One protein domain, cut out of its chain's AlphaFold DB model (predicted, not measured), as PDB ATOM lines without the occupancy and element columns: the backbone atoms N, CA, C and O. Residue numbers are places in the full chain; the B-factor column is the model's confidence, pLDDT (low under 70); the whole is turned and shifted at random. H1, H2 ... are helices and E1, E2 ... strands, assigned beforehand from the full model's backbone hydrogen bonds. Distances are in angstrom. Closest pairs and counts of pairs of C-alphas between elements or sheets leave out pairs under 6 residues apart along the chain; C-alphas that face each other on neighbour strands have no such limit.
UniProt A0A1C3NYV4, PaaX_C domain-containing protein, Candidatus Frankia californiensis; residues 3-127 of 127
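This is residues 3 to 127 of the 127 residues of the protein "PaaX_C domain-containing protein" of Candidatus Frankia californiensis (UniProt A0A1C3NYV4). A small head at one end of the domain, with the two-stranded hairpin E1 and E2, the short helices H1 and H2 and long looping links, is joined to an up-and-down bundle of three longer helices, H3, H4 and H5. The printed part has 125 residues, in the order E1, E2, H1, H2, H3, H4, H5; the sheet E1 - E2 is antiparallel and the class is mostly helix. The whole is loose, with a radius of gyration of the C-alphas of 18.0 A, and elongated, spanning 57 by 34 by 23 A.

E1 is residues 7 to 10, beginning at C-alpha 7 (39.731, 37.113, 35.069), and E2 is residues 13 to 15. H1 is residues 27 to 31 and H2 is residues 42 to 49. H3, residues 52 to 68, is 24.7 A long; H4, residues 72 to 86, 21.1 A; H5, residues 103 to 125, 32.2 A, ending at C-alpha 125 (24.460, 72.476, 51.858).

In the hairpin E1 and E2, N 7 and O 15 are within hydrogen-bond range at 2.9 A. The closest C-alphas of E1 and H2 are those of Ala 7 and Leu 49, 5.7 A apart. H1 touches no helix, and H2 and H3 meet only through their link. H3 and H4, a helical hairpin, touch at a shallow tilt of 21 degrees, opposite ways, closest at the C-alphas of Leu 62 and Val 82, 6.5 A. H4 and H5, also a helical hairpin, touch at a shallow tilt of 32 degrees, closest at the C-alphas of Gly 75 and Tyr 117, 7.2 A. H5 touches H3 with residues 103 to 113 alone, the same way at 33 degrees, a shallow tilt only just short of steep; their closest C-alphas are Cys 63 and Leu 106, 5.8 A. In H1 to H5 every O i to N i+4 pair is within hydrogen-bond range.

The C-alphas farthest apart, of Pro 40 and Gly 127, are 61.2 A apart. The printed part has no cut. The links E2 to H1 and H4 to H5 are long. Residue 127 alone has pLDDT under 70.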
ATOM      1  N   GLY A   3      41.478  45.102  39.814       82.75
ATOM      2  CA  GLY A   3      42.088  46.393  39.448       82.75
ATOM      3  C   GLY A   3      42.887  46.374  38.135       82.75
ATOM      4  O   GLY A   3      43.073  47.418  37.513       82.75
ATOM      5  N   PHE A   4      43.299  45.193  37.668       89.88
ATOM      6  CA  PHE A   4      43.961  44.984  36.380       89.88
ATOM      7  C   PHE A   4      43.036  44.387  35.312       89.88
ATOM      8  O   PHE A   4      43.503  44.135  34.207       89.88
ATOM      9  N   ARG A   5      41.740  44.202  35.605       93.50
ATOM     10  CA  ARG A   5      40.750  43.588  34.696       93.50
ATOM     11  C   ARG A   5      41.096  42.159  34.271       93.50
ATOM     12  O   ARG A   5      40.694  41.710  33.210       93.50
ATOM     13  N   LEU A   6      41.858  41.454  35.103       94.19
ATOM     14  CA  LEU A   6      42.189  40.049  34.896       94.19
ATOM     15  C   LEU A   6      41.059  39.168  35.437       94.19
ATOM     16  O   LEU A   6      40.618  39.387  36.569       94.19
ATOM     17  N   ALA A   7      40.646  38.173  34.656       95.12
ATOM     18  CA  ALA A   7      39.731  37.113  35.069       95.12
ATOM     19  C   ALA A   7      40.477  35.791  35.251       95.12
ATOM     20  O   ALA A   7      41.490  35.541  34.595       95.12
ATOM     21  N   GLU A   8      39.990  34.965  36.168       95.19
ATOM     22  CA  GLU A   8      40.573  33.662  36.459       95.19
ATOM     23  C   GLU A   8      40.120  32.649  35.408       95.19
ATOM     24  O   GLU A   8      38.931  32.391  35.250       95.19
ATOM     25  N   LEU A   9      41.075  32.076  34.679       94.56
ATOM     26  CA  LEU A   9      40.807  30.982  33.745       94.56
ATOM     27  C   LEU A   9      40.782  29.632  34.473       94.56
ATOM     28  O   LEU A   9      40.035  28.725  34.118       94.56
ATOM     29  N   ARG A  10      41.664  29.498  35.463       94.38
ATOM     30  CA  ARG A  10      41.797  28.373  36.391       94.38
ATOM     31  C   ARG A  10      42.666  28.820  37.562       94.38
ATOM     32  O   ARG A  10      43.330  29.850  37.455       94.38
ATOM     33  N   GLU A  11      42.742  27.997  38.604       95.25
ATOM     34  CA  GLU A  11      43.569  28.272  39.782       95.25
ATOM     35  C   GLU A  11      44.987  28.726  39.392       95.25
ATOM     36  O   GLU A  11      45.713  28.042  38.661       95.25
ATOM     37  N   GLY A  12      45.351  29.929  39.843       94.75
ATOM     38  CA  GLY A  12      46.668  30.528  39.612       94.75
ATOM     39  C   GLY A  12      46.915  31.067  38.196       94.75
ATOM     40  O   GLY A  12      47.976  31.639  37.953       94.75
ATOM     41  N   VAL A  13      45.960  30.946  37.267       95.25
ATOM     42  CA  VAL A  13      46.067  31.480  35.902       95.25
ATOM     43  C   VAL A  13      44.994  32.519  35.657       95.25
ATOM     44  O   VAL A  13      43.798  32.233  35.605       95.25
ATOM     45  N   TRP A  14      45.463  33.733  35.414       95.88
ATOM     46  CA  TRP A  14      44.622  34.888  35.184       95.88
ATOM     47  C   TRP A  14      44.945  35.501  33.831       95.88
ATOM     48  O   TRP A  14      46.112  35.596  33.453       95.88
ATOM     49  N   ILE A  15      43.917  35.924  33.106       95.12
ATOM     50  CA  ILE A  15      44.052  36.414  31.736       95.12
ATOM     51  C   ILE A  15      43.131  37.606  31.483       95.12
ATOM     52  O   ILE A  15      42.111  37.794  32.146       95.12
ATOM     53  N   ARG A  16      43.526  38.438  30.523       95.06
ATOM     54  CA  ARG A  16      42.715  39.495  29.920       95.06
ATOM     55  C   ARG A  16      43.174  39.716  28.476       95.06
ATOM     56  O   ARG A  16      44.306  39.345  28.161       95.06
ATOM     57  N   PRO A  17      42.363  40.353  27.622       95.75
ATOM     58  CA  PRO A  17      42.852  40.886  26.357       95.75
ATOM     59  C   PRO A  17      43.945  41.947  26.575       95.75
ATOM     60  O   PRO A  17      43.914  42.707  27.547       95.75
ATOM     61  N   ASP A  18      44.907  42.023  25.659       94.12
ATOM     62  CA  ASP A  18      46.006  42.995  25.713       94.12
ATOM     63  C   ASP A  18      45.634  44.345  25.069       94.12
ATOM     64  O   ASP A  18      46.324  44.890  24.215       94.12
ATOM     65  N   ASN A  19      44.464  44.876  25.423       94.69
ATOM     66  CA  ASN A  19      43.966  46.156  24.911       94.69
ATOM     67  C   ASN A  19      44.169  47.316  25.903       94.69
ATOM     68  O   ASN A  19      43.902  48.474  25.579       94.69
ATOM     69  N   LEU A  20      44.610  47.027  27.131       92.88
ATOM     70  CA  LEU A  20      44.759  48.021  28.190       92.88
ATOM     71  C   LEU A  20      46.216  48.456  28.335       92.88
ATOM     72  O   LEU A  20      47.049  47.696  28.815       92.88
ATOM     73  N   LEU A  21      46.482  49.743  28.098       88.50
ATOM     74  CA  LEU A  21      47.799  50.373  28.310       88.50
ATOM     75  C   LEU A  21      48.271  50.361  29.777       88.50
ATOM     76  O   LEU A  21      49.414  50.706  30.084       88.50
ATOM     77  N   ARG A  22      47.378  49.998  30.704       85.31
ATOM     78  CA  ARG A  22      47.666  49.916  32.134       85.31
ATOM     79  C   ARG A  22      48.703  48.830  32.392       85.31
ATOM     80  O   ARG A  22      48.388  47.643  32.276       85.31
ATOM     81  N   GLN A  23      49.880  49.275  32.821       86.75
ATOM     82  CA  GLN A  23      50.968  48.422  33.278       86.75
ATOM     83  C   GLN A  23      50.572  47.657  34.544       86.75
ATOM     84  O   GLN A  23      49.870  48.183  35.413       86.75
ATOM     85  N   LEU A  24      51.024  46.408  34.629       88.06
ATOM     86  CA  LEU A  24      50.891  45.576  35.821       88.06
ATOM     87  C   LEU A  24      51.971  45.999  36.822       88.06
ATOM     88  O   LEU A  24      53.109  46.252  36.437       88.06
ATOM     89  N   SER A  25      51.613  46.135  38.098       90.31
ATOM     90  CA  SER A  25      52.498  46.697  39.126       90.31
ATOM     91  C   SER A  25      52.278  46.066  40.504       90.31
ATOM     92  O   SER A  25      51.318  45.317  40.716       90.31
ATOM     93  N   GLY A  26      53.187  46.364  41.438       91.12
ATOM     94  CA  GLY A  26      53.186  45.824  42.799       91.12
ATOM     95  C   GLY A  26      53.363  44.307  42.816       91.12
ATOM     96  O   GLY A  26      54.014  43.741  41.941       91.12
ATOM     97  N   THR A  27      52.706  43.637  43.763       90.06
ATOM     98  CA  THR A  27      52.821  42.183  43.971       90.06
ATOM     99  C   THR A  27      52.545  41.360  42.710       90.06
ATOM    100  O   THR A  27      53.181  40.333  42.508       90.06
ATOM    101  N   VAL A  28      51.642  41.815  41.830       90.44
ATOM    102  CA  VAL A  28      51.369  41.121  40.559       90.44
ATOM    103  C   VAL A  28      52.609  41.129  39.667       90.44
ATOM    104  O   VAL A  28      52.980  40.089  39.142       90.44
ATOM    105  N   ALA A  29      53.279  42.273  39.523       91.62
ATOM    106  CA  ALA A  29      54.504  42.372  38.729       91.62
ATOM    107  C   ALA A  29      55.695  41.643  39.373       91.62
ATOM    108  O   ALA A  29      56.545  41.121  38.662       91.62
ATOM    109  N   GLU A  30      55.753  41.608  40.705       94.38
ATOM    110  CA  GLU A  30      56.871  41.031  41.461       94.38
ATOM    111  C   GLU A  30      56.807  39.502  41.589       94.38
ATOM    112  O   GLU A  30      57.849  38.861  41.709       94.38
ATOM    113  N   GLN A  31      55.605  38.913  41.604       95.06
ATOM    114  CA  GLN A  31      55.405  37.502  41.972       95.06
ATOM    115  C   GLN A  31      54.716  36.654  40.896       95.06
ATOM    116  O   GLN A  31      54.588  35.443  41.075       95.06
ATOM    117  N   CYS A  32      54.262  37.243  39.787       94.69
ATOM    118  CA  CYS A  32      53.645  36.493  38.693       94.69
ATOM    119  C   CYS A  32      54.589  36.346  37.497       94.69
ATOM    120  O   CYS A  32      55.438  37.190  37.226       94.69
ATOM    121  N   THR A  33      54.396  35.270  36.737       95.19
ATOM    122  CA  THR A  33      55.000  35.111  35.411       95.19
ATOM    123  C   THR A  33      53.999  35.541  34.345       95.19
ATOM    124  O   THR A  33      52.832  35.155  34.399       95.19
ATOM    125  N   PHE A  34      54.461  36.330  33.376       94.12
ATOM    126  CA  PHE A  34      53.627  36.872  32.308       94.12
ATOM    127  C   PHE A  34      53.850  36.125  31.001       94.12
ATOM    128  O   PHE A  34      54.982  35.824  30.629       94.12
ATOM    129  N   PHE A  35      52.751  35.862  30.299       93.94
ATOM    130  CA  PHE A  35      52.753  35.244  28.983       93.94
ATOM    131  C   PHE A  35      51.779  35.991  28.086       93.94
ATOM    132  O   PHE A  35      50.670  36.328  28.504       93.94
ATOM    133  N   GLU A  36      52.173  36.176  26.835       93.06
ATOM    134  CA  GLU A  36      51.247  36.533  25.772       93.06
ATOM    135  C   GLU A  36      50.719  35.254  25.130       93.06
ATOM    136  O   GLU A  36      51.439  34.271  24.945       93.06
ATOM    137  N   SER A  37      49.432  35.249  24.804       92.00
ATOM    138  CA  SER A  37      48.795  34.108  24.162       92.00
ATOM    139  C   SER A  37      47.749  34.579  23.167       92.00
ATOM    140  O   SER A  37      47.196  35.672  23.283       92.00
ATOM    141  N   ARG A  38      47.474  33.732  22.178       91.38
ATOM    142  CA  ARG A  38      46.403  33.939  21.210       91.38
ATOM    143  C   ARG A  38      45.458  32.754  21.283       91.38
ATOM    144  O   ARG A  38      45.878  31.620  21.075       91.38
ATOM    145  N   TYR A  39      44.192  33.029  21.563       90.62
ATOM    146  CA  TYR A  39      43.144  32.017  21.588       90.62
ATOM    147  C   TYR A  39      42.402  31.992  20.246       90.62
ATOM    148  O   TYR A  39      42.065  33.058  19.733       90.62
ATOM    149  N   PRO A  40      42.151  30.808  19.657       89.31
ATOM    150  CA  PRO A  40      41.400  30.710  18.404       89.31
ATOM    151  C   PRO A  40      39.939  31.170  18.522       89.31
ATOM    152  O   PRO A  40      39.423  31.783  17.596       89.31
ATOM    153  N   ASP A  41      39.289  30.899  19.658       93.69
ATOM    154  CA  ASP A  41      37.889  31.257  19.929       93.69
ATOM    155  C   ASP A  41      37.799  32.222  21.123       93.69
ATOM    156  O   ASP A  41      37.431  31.862  22.245       93.69
ATOM    157  N   SER A  42      38.228  33.462  20.887       94.06
ATOM    158  CA  SER A  42      38.286  34.505  21.916       94.06
ATOM    159  C   SER A  42      36.908  34.890  22.459       94.06
ATOM    160  O   SER A  42      36.800  35.200  23.641       94.06
ATOM    161  N   LEU A  43      35.854  34.838  21.637       93.56
ATOM    162  CA  LEU A  43      34.486  35.152  22.067       93.56
ATOM    163  C   LEU A  43      33.989  34.142  23.101       93.56
ATOM    164  O   LEU A  43      33.510  34.526  24.169       93.56
ATOM    165  N   LYS A  44      34.171  32.845  22.828       93.56
ATOM    166  CA  LYS A  44      33.821  31.796  23.786       93.56
ATOM    167  C   LYS A  44      34.634  31.903  25.072       93.56
ATOM    168  O   LYS A  44      34.076  31.736  26.150       93.56
ATOM    169  N   LEU A  45      35.934  32.190  24.970       95.19
ATOM    170  CA  LEU A  45      36.792  32.369  26.143       95.19
ATOM    171  C   LEU A  45      36.286  33.504  27.040       95.19
ATOM    172  O   LEU A  45      36.155  33.319  28.246       95.19
ATOM    173  N   VAL A  46      35.968  34.658  26.461       95.81
ATOM    174  CA  VAL A  46      35.446  35.805  27.210       95.81
ATOM    175  C   VAL A  46      34.144  35.450  27.934       95.81
ATOM    176  O   VAL A  46      34.006  35.776  29.110       95.81
ATOM    177  N   GLY A  47      33.227  34.728  27.282       94.44
ATOM    178  CA  GLY A  47      31.979  34.280  27.912       94.44
ATOM    179  C   GLY A  47      32.161  33.274  29.058       94.44
ATOM    180  O   GLY A  47      31.265  33.125  29.880       94.44
ATOM    181  N   LEU A  48      33.308  32.588  29.135       94.38
ATOM    182  CA  LEU A  48      33.665  31.725  30.269       94.38
ATOM    183  C   LEU A  48      34.309  32.505  31.422       94.38
ATOM    184  O   LEU A  48      34.206  32.094  32.573       94.38
ATOM    185  N   LEU A  49      35.002  33.599  31.105       96.00
ATOM    186  CA  LEU A  49      35.758  34.404  32.063       96.00
ATOM    187  C   LEU A  49      34.893  35.443  32.785       96.00
ATOM    188  O   LEU A  49      35.160  35.769  33.942       96.00
ATOM    189  N   TRP A  50      33.880  35.977  32.105       96.25
ATOM    190  CA  TRP A  50      32.997  37.008  32.639       96.25
ATOM    191  C   TRP A  50      31.536  36.673  32.367       96.25
ATOM    192  O   TRP A  50      31.168  36.294  31.256       96.25
ATOM    193  N   ASP A  51      30.686  36.926  33.361       95.94
ATOM    194  CA  ASP A  51      29.237  36.962  33.175       95.94
ATOM    195  C   ASP A  51      28.833  38.261  32.457       95.94
ATOM    196  O   ASP A  51      28.379  39.231  33.067       95.94
ATOM    197  N   LEU A  52      29.071  38.311  31.141       96.44
ATOM    198  CA  LEU A  52      28.693  39.456  30.312       96.44
ATOM    199  C   LEU A  52      27.176  39.710  30.308       96.44
ATOM    200  O   LEU A  52      26.792  40.873  30.447       96.44
ATOM    201  N   PRO A  53      26.303  38.689  30.181       96.19
ATOM    202  CA  PRO A  53      24.861  38.905  30.242       96.19
ATOM    203  C   PRO A  53      24.409  39.491  31.583       96.19
ATOM    204  O   PRO A  53      23.643  40.454  31.589       96.19
ATOM    205  N   GLY A  54      24.908  38.961  32.704       97.38
ATOM    206  CA  GLY A  54      24.593  39.473  34.036       97.38
ATOM    207  C   GLY A  54      25.110  40.893  34.246       97.38
ATOM    208  O   GLY A  54      24.379  41.748  34.743       97.38
ATOM    209  N   TRP A  55      26.327  41.194  33.779       97.81
ATOM    210  CA  TRP A  55      26.850  42.559  33.826       97.81
ATOM    211  C   TRP A  55      25.973  43.526  33.022       97.81
ATOM    212  O   TRP A  55      25.567  44.568  33.531       97.81
ATOM    213  N   ALA A  56      25.614  43.166  31.786       98.12
ATOM    214  CA  ALA A  56      24.775  44.004  30.933       98.12
ATOM    215  C   ALA A  56      23.365  44.211  31.511       98.12
ATOM    216  O   ALA A  56      22.814  45.309  31.420       98.12
ATOM    217  N   TYR A  57      22.781  43.177  32.118       98.06
ATOM    218  CA  TYR A  57      21.491  43.272  32.797       98.06
ATOM    219  C   TYR A  57      21.528  44.299  33.936       98.06
ATOM    220  O   TYR A  57      20.712  45.224  33.962       98.06
ATOM    221  N   GLU A  58      22.513  44.188  34.827       98.38
ATOM    222  CA  GLU A  58      22.666  45.110  35.953       98.38
ATOM    223  C   GLU A  58      22.960  46.541  35.491       98.38
ATOM    224  O   GLU A  58      22.366  47.488  36.005       98.38
ATOM    225  N   ALA A  59      23.795  46.721  34.465       98.19
ATOM    226  CA  ALA A  59      24.053  48.034  33.885       98.19
ATOM    227  C   ALA A  59      22.766  48.716  33.387       98.19
ATOM    228  O   ALA A  59      22.556  49.896  33.656       98.19
ATOM    229  N   ARG A  60      21.873  47.983  32.708       98.12
ATOM    230  CA  ARG A  60      20.591  48.528  32.224       98.12
ATOM    231  C   ARG A  60      19.626  48.859  33.361       98.12
ATOM    232  O   ARG A  60      18.941  49.884  33.296       98.12
ATOM    233  N   ARG A  61      19.590  48.038  34.418       98.12
ATOM    234  CA  ARG A  61      18.840  48.368  35.641       98.12
ATOM    235  C   ARG A  61      19.348  49.681  36.238       98.12
ATOM    236  O   ARG A  61      18.547  50.566  36.519       98.12
ATOM    237  N   LEU A  62      20.667  49.842  36.342       98.25
ATOM    238  CA  LEU A  62      21.290  51.059  36.862       98.25
ATOM    239  C   LEU A  62      21.032  52.292  35.987       98.25
ATOM    240  O   LEU A  62      20.810  53.369  36.533       98.25
ATOM    241  N   CYS A  63      21.001  52.155  34.657       97.56
ATOM    242  CA  CYS A  63      20.565  53.238  33.767       97.56
ATOM    243  C   CYS A  63      19.141  53.704  34.121       97.56
ATOM    244  O   CYS A  63      18.905  54.893  34.309       97.56
ATOM    245  N   THR A  64      18.215  52.757  34.310       96.75
ATOM    246  CA  THR A  64      16.819  53.057  34.679       96.75
ATOM    247  C   THR A  64      16.715  53.742  36.050       96.75
ATOM    248  O   THR A  64      15.898  54.644  36.258       96.75
ATOM    249  N   GLU A  65      17.544  53.339  37.012       95.94
ATOM    250  CA  GLU A  65      17.578  53.955  38.342       95.94
ATOM    251  C   GLU A  65      18.167  55.369  38.325       95.94
ATOM    252  O   GLU A  65      17.650  56.252  39.010       95.94
ATOM    253  N   LEU A  66      19.201  55.616  37.514       94.81
ATOM    254  CA  LEU A  66      19.755  56.958  37.313       94.81
ATOM    255  C   LEU A  66      18.705  57.924  36.750       94.81
ATOM    256  O   LEU A  66      18.606  59.054  37.228       94.81
ATOM    257  N   ASP A  67      17.889  57.471  35.798       91.94
ATOM    258  CA  ASP A  67      16.842  58.291  35.178       91.94
ATOM    259  C   ASP A  67      15.700  58.645  36.145       91.94
ATOM    260  O   ASP A  67      15.061  59.693  36.019       91.94
ATOM    261  N   THR A  68      15.435  57.788  37.134       91.62
ATOM    262  CA  THR A  68      14.291  57.928  38.053       91.62
ATOM    263  C   THR A  68      14.662  58.492  39.429       91.62
ATOM    264  O   THR A  68      13.781  58.913  40.186       91.62
ATOM    265  N   ALA A  69      15.952  58.565  39.771       89.50
ATOM    266  CA  ALA A  69      16.428  59.042  41.067       89.50
ATOM    267  C   ALA A  69      16.202  60.559  41.272       89.50
ATOM    268  O   ALA A  69      17.023  61.411  40.923       89.50
ATOM    269  N   GLY A  70      15.077  60.909  41.904       80.56
ATOM    270  CA  GLY A  70      14.722  62.296  42.231       80.56
ATOM    271  C   GLY A  70      15.289  62.818  43.560       80.56
ATOM    272  O   GLY A  70      15.718  63.971  43.640       80.56
ATOM    273  N   ALA A  71      15.299  61.985  44.607       86.62
ATOM    274  CA  ALA A  71      15.700  62.375  45.963       86.62
ATOM    275  C   ALA A  71      17.224  62.320  46.174       86.62
ATOM    276  O   ALA A  71      17.905  61.491  45.572       86.62
ATOM    277  N   LEU A  72      17.759  63.148  47.087       87.31
ATOM    278  CA  LEU A  72      19.204  63.201  47.360       87.31
ATOM    279  C   LEU A  72      19.764  61.842  47.814       87.31
ATOM    280  O   LEU A  72      20.700  61.325  47.215       87.31
ATOM    281  N   THR A  73      19.147  61.214  48.816       89.31
ATOM    282  CA  THR A  73      19.582  59.901  49.318       89.31
ATOM    283  C   THR A  73      19.527  58.820  48.239       89.31
ATOM    284  O   THR A  73      20.469  58.041  48.115       89.31
ATOM    285  N   ALA A  74      18.469  58.796  47.422       90.12
ATOM    286  CA  ALA A  74      18.352  57.856  46.308       90.12
ATOM    287  C   ALA A  74      19.479  58.070  45.283       90.12
ATOM    288  O   ALA A  74      20.140  57.115  44.886       90.12
ATOM    289  N   GLY A  75      19.771  59.328  44.934       92.06
ATOM    290  CA  GLY A  75      20.859  59.666  44.019       92.06
ATOM    291  C   GLY A  75      22.245  59.268  44.532       92.06
ATOM    292  O   GLY A  75      23.069  58.784  43.755       92.06
ATOM    293  N   PHE A  76      22.498  59.399  45.838       91.62
ATOM    294  CA  PHE A  76      23.740  58.916  46.449       91.62
ATOM    295  C   PHE A  76      23.878  57.393  46.339       91.62
ATOM    296  O   PHE A  76      24.935  56.895  45.950       91.62
ATOM    297  N   MET A  77      22.810  56.658  46.660       94.88
ATOM    298  CA  MET A  77      22.821  55.193  46.642       94.88
ATOM    299  C   MET A  77      23.069  54.646  45.234       94.88
ATOM    300  O   MET A  77      23.981  53.836  45.058       94.88
ATOM    301  N   VAL A  78      22.337  55.158  44.238       95.44
ATOM    302  CA  VAL A  78      22.510  54.777  42.828       95.44
ATOM    303  C   VAL A  78      23.922  55.111  42.346       95.44
ATOM    304  O   VAL A  78      24.585  54.270  41.747       95.44
ATOM    305  N   THR A  79      24.452  56.293  42.681       94.69
ATOM    306  CA  THR A  79      25.841  56.669  42.351       94.69
ATOM    307  C   THR A  79      26.852  55.661  42.902       94.69
ATOM    308  O   THR A  79      27.732  55.194  42.174       94.69
ATOM    309  N   ALA A  80      26.730  55.288  44.178       96.00
ATOM    310  CA  ALA A  80      27.632  54.316  44.790       96.00
ATOM    311  C   ALA A  80      27.535  52.934  44.124       96.00
ATOM    312  O   ALA A  80      28.526  52.206  44.055       96.00
ATOM    313  N   GLU A  81      26.349  52.557  43.659       97.81
ATOM    314  CA  GLU A  81      26.113  51.289  42.980       97.81
ATOM    315  C   GLU A  81      26.690  51.258  41.569       97.81
ATOM    316  O   GLU A  81      27.425  50.330  41.231       97.81
ATOM    317  N   VAL A  82      26.482  52.325  40.798       97.81
ATOM    318  CA  VAL A  82      27.096  52.512  39.482       97.81
ATOM    319  C   VAL A  82      28.616  52.453  39.580       97.81
ATOM    320  O   VAL A  82      29.258  51.745  38.805       97.81
ATOM    321  N   LEU A  83      29.215  53.130  40.564       96.31
ATOM    322  CA  LEU A  83      30.661  53.076  40.783       96.31
ATOM    323  C   LEU A  83      31.143  51.648  41.065       96.31
ATOM    324  O   LEU A  83      32.108  51.199  40.447       96.31
ATOM    325  N   ARG A  84      30.460  50.910  41.951       96.12
ATOM    326  CA  ARG A  84      30.773  49.498  42.232       96.12
ATOM    327  C   ARG A  84      30.663  48.629  40.977       96.12
ATOM    328  O   ARG A  84      31.521  47.779  40.757       96.12
ATOM    329  N   HIS A  85      29.663  48.871  40.138       97.50
ATOM    330  CA  HIS A  85      29.450  48.123  38.905       97.50
ATOM    331  C   HIS A  85      30.512  48.432  37.828       97.50
ATOM    332  O   HIS A  85      31.084  47.527  37.220       97.50
ATOM    333  N   LEU A  86      30.886  49.703  37.653       95.88
ATOM    334  CA  LEU A  86      31.971  50.113  36.750       95.88
ATOM    335  C   LEU A  86      33.350  49.622  37.223       95.88
ATOM    336  O   LEU A  86      34.260  49.408  36.415       95.88
ATOM    337  N   LEU A  87      33.527  49.408  38.531       93.75
ATOM    338  CA  LEU A  87      34.741  48.807  39.079       93.75
ATOM    339  C   LEU A  87      34.924  47.344  38.671       93.75
ATOM    340  O   LEU A  87      36.063  46.885  38.725       93.75
ATOM    341  N   ILE A  88      33.883  46.643  38.229       94.31
ATOM    342  CA  ILE A  88      33.981  45.258  37.744       94.31
ATOM    343  C   ILE A  88      33.847  45.134  36.219       94.31
ATOM    344  O   ILE A  88      33.925  44.024  35.706       94.31
ATOM    345  N   ASP A  89      33.698  46.248  35.489       95.12
ATOM    346  CA  ASP A  89      33.661  46.242  34.018       95.12
ATOM    347  C   ASP A  89      34.947  45.599  33.447       95.12
ATOM    348  O   ASP A  89      36.047  46.026  33.831       95.12
ATOM    349  N   PRO A  90      34.841  44.603  32.546       94.75
ATOM    350  CA  PRO A  90      35.990  43.893  31.986       94.75
ATOM    351  C   PRO A  90      36.833  44.727  31.008       94.75
ATOM    352  O   PRO A  90      37.978  44.363  30.752       94.75
ATOM    353  N   TYR A  91      36.322  45.853  30.492       94.38
ATOM    354  CA  TYR A  91      36.988  46.696  29.487       94.38
ATOM    355  C   TYR A  91      37.478  45.896  28.268       94.38
ATOM    356  O   TYR A  91      38.619  46.035  27.822       94.38
ATOM    357  N   LEU A  92      36.612  45.042  27.729       96.06
ATOM    358  CA  LEU A  92      36.920  44.258  26.537       96.06
ATOM    359  C   LEU A  92      37.101  45.165  25.307       96.06
ATOM    360  O   LEU A  92      36.483  46.233  25.234       96.06
ATOM    361  N   PRO A  93      37.938  44.762  24.338       95.62
ATOM    362  CA  PRO A  93      38.008  45.442  23.054       95.62
ATOM    363  C   PRO A  93      36.686  45.265  22.275       95.62
ATOM    364  O   PRO A  93      35.973  44.285  22.515       95.62
ATOM    365  N   PRO A  94      36.339  46.190  21.358       93.94
ATOM    366  CA  PRO A  94      35.032  46.218  20.695       93.94
ATOM    367  C   PRO A  94      34.629  44.907  20.012       93.94
ATOM    368  O   PRO A  94      33.477  44.504  20.085       93.94
ATOM    369  N   GLU A  95      35.581  44.209  19.399       93.69
ATOM    370  CA  GLU A  95      35.372  42.937  18.709       93.69
ATOM    371  C   GLU A  95      35.005  41.762  19.633       93.69
ATOM    372  O   GLU A  95      34.597  40.710  19.145       93.69
ATOM    373  N   LEU A  96      35.154  41.921  20.953       95.88
ATOM    374  CA  LEU A  96      34.788  40.923  21.964       95.88
ATOM    375  C   LEU A  96      33.553  41.325  22.782       95.88
ATOM    376  O   LEU A  96      33.160  40.589  23.690       95.88
ATOM    377  N   LEU A  97      32.957  42.483  22.493       95.00
ATOM    378  CA  LEU A  97      31.741  42.938  23.153       95.00
ATOM    379  C   LEU A  97      30.491  42.378  22.457       95.00
ATOM    380  O   LEU A  97      30.469  42.256  21.231       95.00
ATOM    381  N   PRO A  98      29.421  42.087  23.217       92.94
ATOM    382  CA  PRO A  98      28.087  41.933  22.651       92.94
ATOM    383  C   PRO A  98      27.661  43.198  21.889       92.94
ATOM    384  O   PRO A  98      28.048  44.307  22.259       92.94
ATOM    385  N   GLU A  99      26.835  43.037  20.854       90.94
ATOM    386  CA  GLU A  99      26.396  44.135  19.975       90.94
ATOM    387  C   GLU A  99      25.680  45.270  20.735       90.94
ATOM    388  O   GLU A  99      25.851  46.444  20.418       90.94
ATOM    389  N   ASP A 100      24.929  44.933  21.785       92.31
ATOM    390  CA  ASP A 100      24.092  45.833  22.582       92.31
ATOM    391  C   ASP A 100      24.704  46.172  23.959       92.31
ATOM    392  O   ASP A 100      23.987  46.365  24.952       92.31
ATOM    393  N   TRP A 101      26.039  46.219  24.040       96.81
ATOM    394  CA  TRP A 101      26.754  46.414  25.302       96.81
ATOM    395  C   TRP A 101      26.457  47.781  25.960       96.81
ATOM    396  O   TRP A 101      26.831  48.827  25.422       96.81
ATOM    397  N   PRO A 102      25.885  47.815  27.180       97.50
ATOM    398  CA  PRO A 102      25.399  49.050  27.808       97.50
ATOM    399  C   PRO A 102      26.501  49.884  28.486       97.50
ATOM    400  O   PRO A 102      26.225  50.895  29.131       97.50
ATOM    401  N   GLY A 103      27.773  49.485  28.380       96.06
ATOM    402  CA  GLY A 103      28.847  50.110  29.152       96.06
ATOM    403  C   GLY A 103      29.115  51.578  28.804       96.06
ATOM    404  O   GLY A 103      29.464  52.362  29.692       96.06
ATOM    405  N   ALA A 104      28.974  51.971  27.537       95.12
ATOM    406  CA  ALA A 104      29.146  53.367  27.128       95.12
ATOM    407  C   ALA A 104      27.971  54.239  27.597       95.12
ATOM    408  O   ALA A 104      28.178  55.341  28.108       95.12
ATOM    409  N   GLU A 105      26.754  53.713  27.476       96.38
ATOM    410  CA  GLU A 105      25.523  54.367  27.914       96.38
ATOM    411  C   GLU A 105      25.522  54.612  29.427       96.38
ATOM    412  O   GLU A 105      25.345  55.752  29.856       96.38
ATOM    413  N   LEU A 106      25.846  53.593  30.232       97.75
ATOM    414  CA  LEU A 106      25.914  53.724  31.689       97.75
ATOM    415  C   LEU A 106      26.905  54.813  32.127       97.75
ATOM    416  O   LEU A 106      26.594  55.632  32.991       97.75
ATOM    417  N   ARG A 107      28.100  54.862  31.518       97.12
ATOM    418  CA  ARG A 107      29.109  55.899  31.818       97.12
ATOM    419  C   ARG A 107      28.618  57.298  31.461       97.12
ATOM    420  O   ARG A 107      28.898  58.240  32.202       97.12
ATOM    421  N   LYS A 108      27.915  57.432  30.334       96.56
ATOM    422  CA  LYS A 108      27.342  58.701  29.885       96.56
ATOM    423  C   LYS A 108      26.272  59.190  30.864       96.56
ATOM    424  O   LYS A 108      26.416  60.288  31.397       96.56
ATOM    425  N   LEU A 109      25.266  58.361  31.155       96.25
ATOM    426  CA  LEU A 109      24.185  58.703  32.086       96.25
ATOM    427  C   LEU A 109      24.726  59.024  33.479       96.25
ATOM    428  O   LEU A 109      24.330  60.011  34.094       96.25
ATOM    429  N   TYR A 110      25.705  58.255  33.954       96.50
ATOM    430  CA  TYR A 110      26.365  58.528  35.225       96.50
ATOM    431  C   TYR A 110      27.051  59.902  35.264       96.50
ATOM    432  O   TYR A 110      26.945  60.613  36.267       96.50
ATOM    433  N   ALA A 111      27.749  60.293  34.195       95.50
ATOM    434  CA  ALA A 111      28.419  61.590  34.120       95.50
ATOM    435  C   ALA A 111      27.409  62.753  34.127       95.50
ATOM    436  O   ALA A 111      27.593  63.726  34.863       95.50
ATOM    437  N   GLU A 112      26.321  62.627  33.361       94.00
ATOM    438  CA  GLU A 112      25.225  63.605  33.298       94.00
ATOM    439  C   GLU A 112      24.501  63.734  34.652       94.00
ATOM    440  O   GLU A 112      24.302  64.844  35.169       94.00
ATOM    441  N   PHE A 113      24.189  62.596  35.279       92.94
ATOM    442  CA  PHE A 113      23.592  62.539  36.609       92.94
ATOM    443  C   PHE A 113      24.505  63.177  37.658       92.94
ATOM    444  O   PHE A 113      24.065  64.043  38.413       92.94
ATOM    445  N   SER A 114      25.792  62.820  37.678       90.44
ATOM    446  CA  SER A 114      26.763  63.312  38.666       90.44
ATOM    447  C   SER A 114      26.936  64.830  38.618       90.44
ATOM    448  O   SER A 114      27.007  65.481  39.666       90.44
ATOM    449  N   ALA A 115      26.966  65.419  37.418       90.38
ATOM    450  CA  ALA A 115      27.047  66.869  37.248       90.38
ATOM    451  C   ALA A 115      25.822  67.577  37.850       90.38
ATOM    452  O   ALA A 115      25.955  68.553  38.596       90.38
ATOM    453  N   THR A 116      24.630  67.040  37.584       88.62
ATOM    454  CA  THR A 116      23.364  67.567  38.105       88.62
ATOM    455  C   THR A 116      23.253  67.371  39.618       88.62
ATOM    456  O   THR A 116      22.881  68.289  40.350       88.62
ATOM    457  N   TYR A 117      23.622  66.192  40.113       89.38
ATOM    458  CA  TYR A 117      23.555  65.819  41.520       89.38
ATOM    459  C   TYR A 117      24.497  66.663  42.389       89.38
ATOM    460  O   TYR A 117      24.097  67.164  43.439       89.38
ATOM    461  N   THR A 118      25.715  66.930  41.909       87.06
ATOM    462  CA  THR A 118      26.685  67.797  42.598       87.06
ATOM    463  C   THR A 118      26.171  69.233  42.746       87.06
ATOM    464  O   THR A 118      26.493  69.910  43.724       87.06
ATOM    465  N   LYS A 119      25.371  69.720  41.788       87.69
ATOM    466  CA  LYS A 119      24.700  71.020  41.900       87.69
ATOM    467  C   LYS A 119      23.636  70.993  43.003       87.69
ATOM    468  O   LYS A 119      23.690  71.823  43.901       87.69
ATOM    469  N   ARG A 120      22.754  69.984  43.002       87.31
ATOM    470  CA  ARG A 120      21.702  69.820  44.029       87.31
ATOM    471  C   ARG A 120      22.272  69.692  45.445       87.31
ATOM    472  O   ARG A 120      21.722  70.268  46.377       87.31
ATOM    473  N   LEU A 121      23.375  68.958  45.609       87.44
ATOM    474  CA  LEU A 121      24.067  68.833  46.895       87.44
ATOM    475  C   LEU A 121      24.600  70.177  47.399       87.44
ATOM    476  O   LEU A 121      24.452  70.476  48.581       87.44
ATOM    477  N   ARG A 122      25.195  70.984  46.512       87.81
ATOM    478  CA  ARG A 122      25.671  72.327  46.862       87.81
ATOM    479  C   ARG A 122      24.524  73.214  47.331       87.81
ATOM    480  O   ARG A 122      24.647  73.807  48.399       87.81
ATOM    481  N   ASP A 123      23.419  73.229  46.590       88.50
ATOM    482  CA  ASP A 123      22.226  74.012  46.927       88.50
ATOM    483  C   ASP A 123      21.635  73.595  48.289       88.50
ATOM    484  O   ASP A 123      21.255  74.453  49.079       88.50
ATOM    485  N   TYR A 124      21.626  72.293  48.609       84.44
ATOM    486  CA  TYR A 124      21.188  71.778  49.915       84.44
ATOM    487  C   TYR A 124      22.137  72.140  51.069       84.44
ATOM    488  O   TYR A 124      21.685  72.357  52.185       84.44
ATOM    489  N   SER A 125      23.451  72.179  50.825       82.62
ATOM    490  CA  SER A 125      24.460  72.476  51.858       82.62
ATOM    491  C   SER A 125      24.710  73.969  52.104       82.62
ATOM    492  O   SER A 125      25.365  74.320  53.082       82.62
ATOM    493  N   GLY A 126      24.270  74.829  51.181       72.69
ATOM    494  CA  GLY A 126      24.480  76.278  51.223       72.69
ATOM    495  C   GLY A 126      23.293  77.085  51.757       72.69
ATOM    496  O   GLY A 126      23.414  78.308  51.838       72.69
ATOM    497  N   GLY A 127      22.171  76.433  52.078       52.56
ATOM    498  CA  GLY A 127      21.014  77.014  52.771       52.56
ATOM    499  C   GLY A 127      20.945  76.543  54.214       52.56
ATOM    500  O   GLY A 127      20.525  77.362  55.060       52.56
TER     501      GLY A 127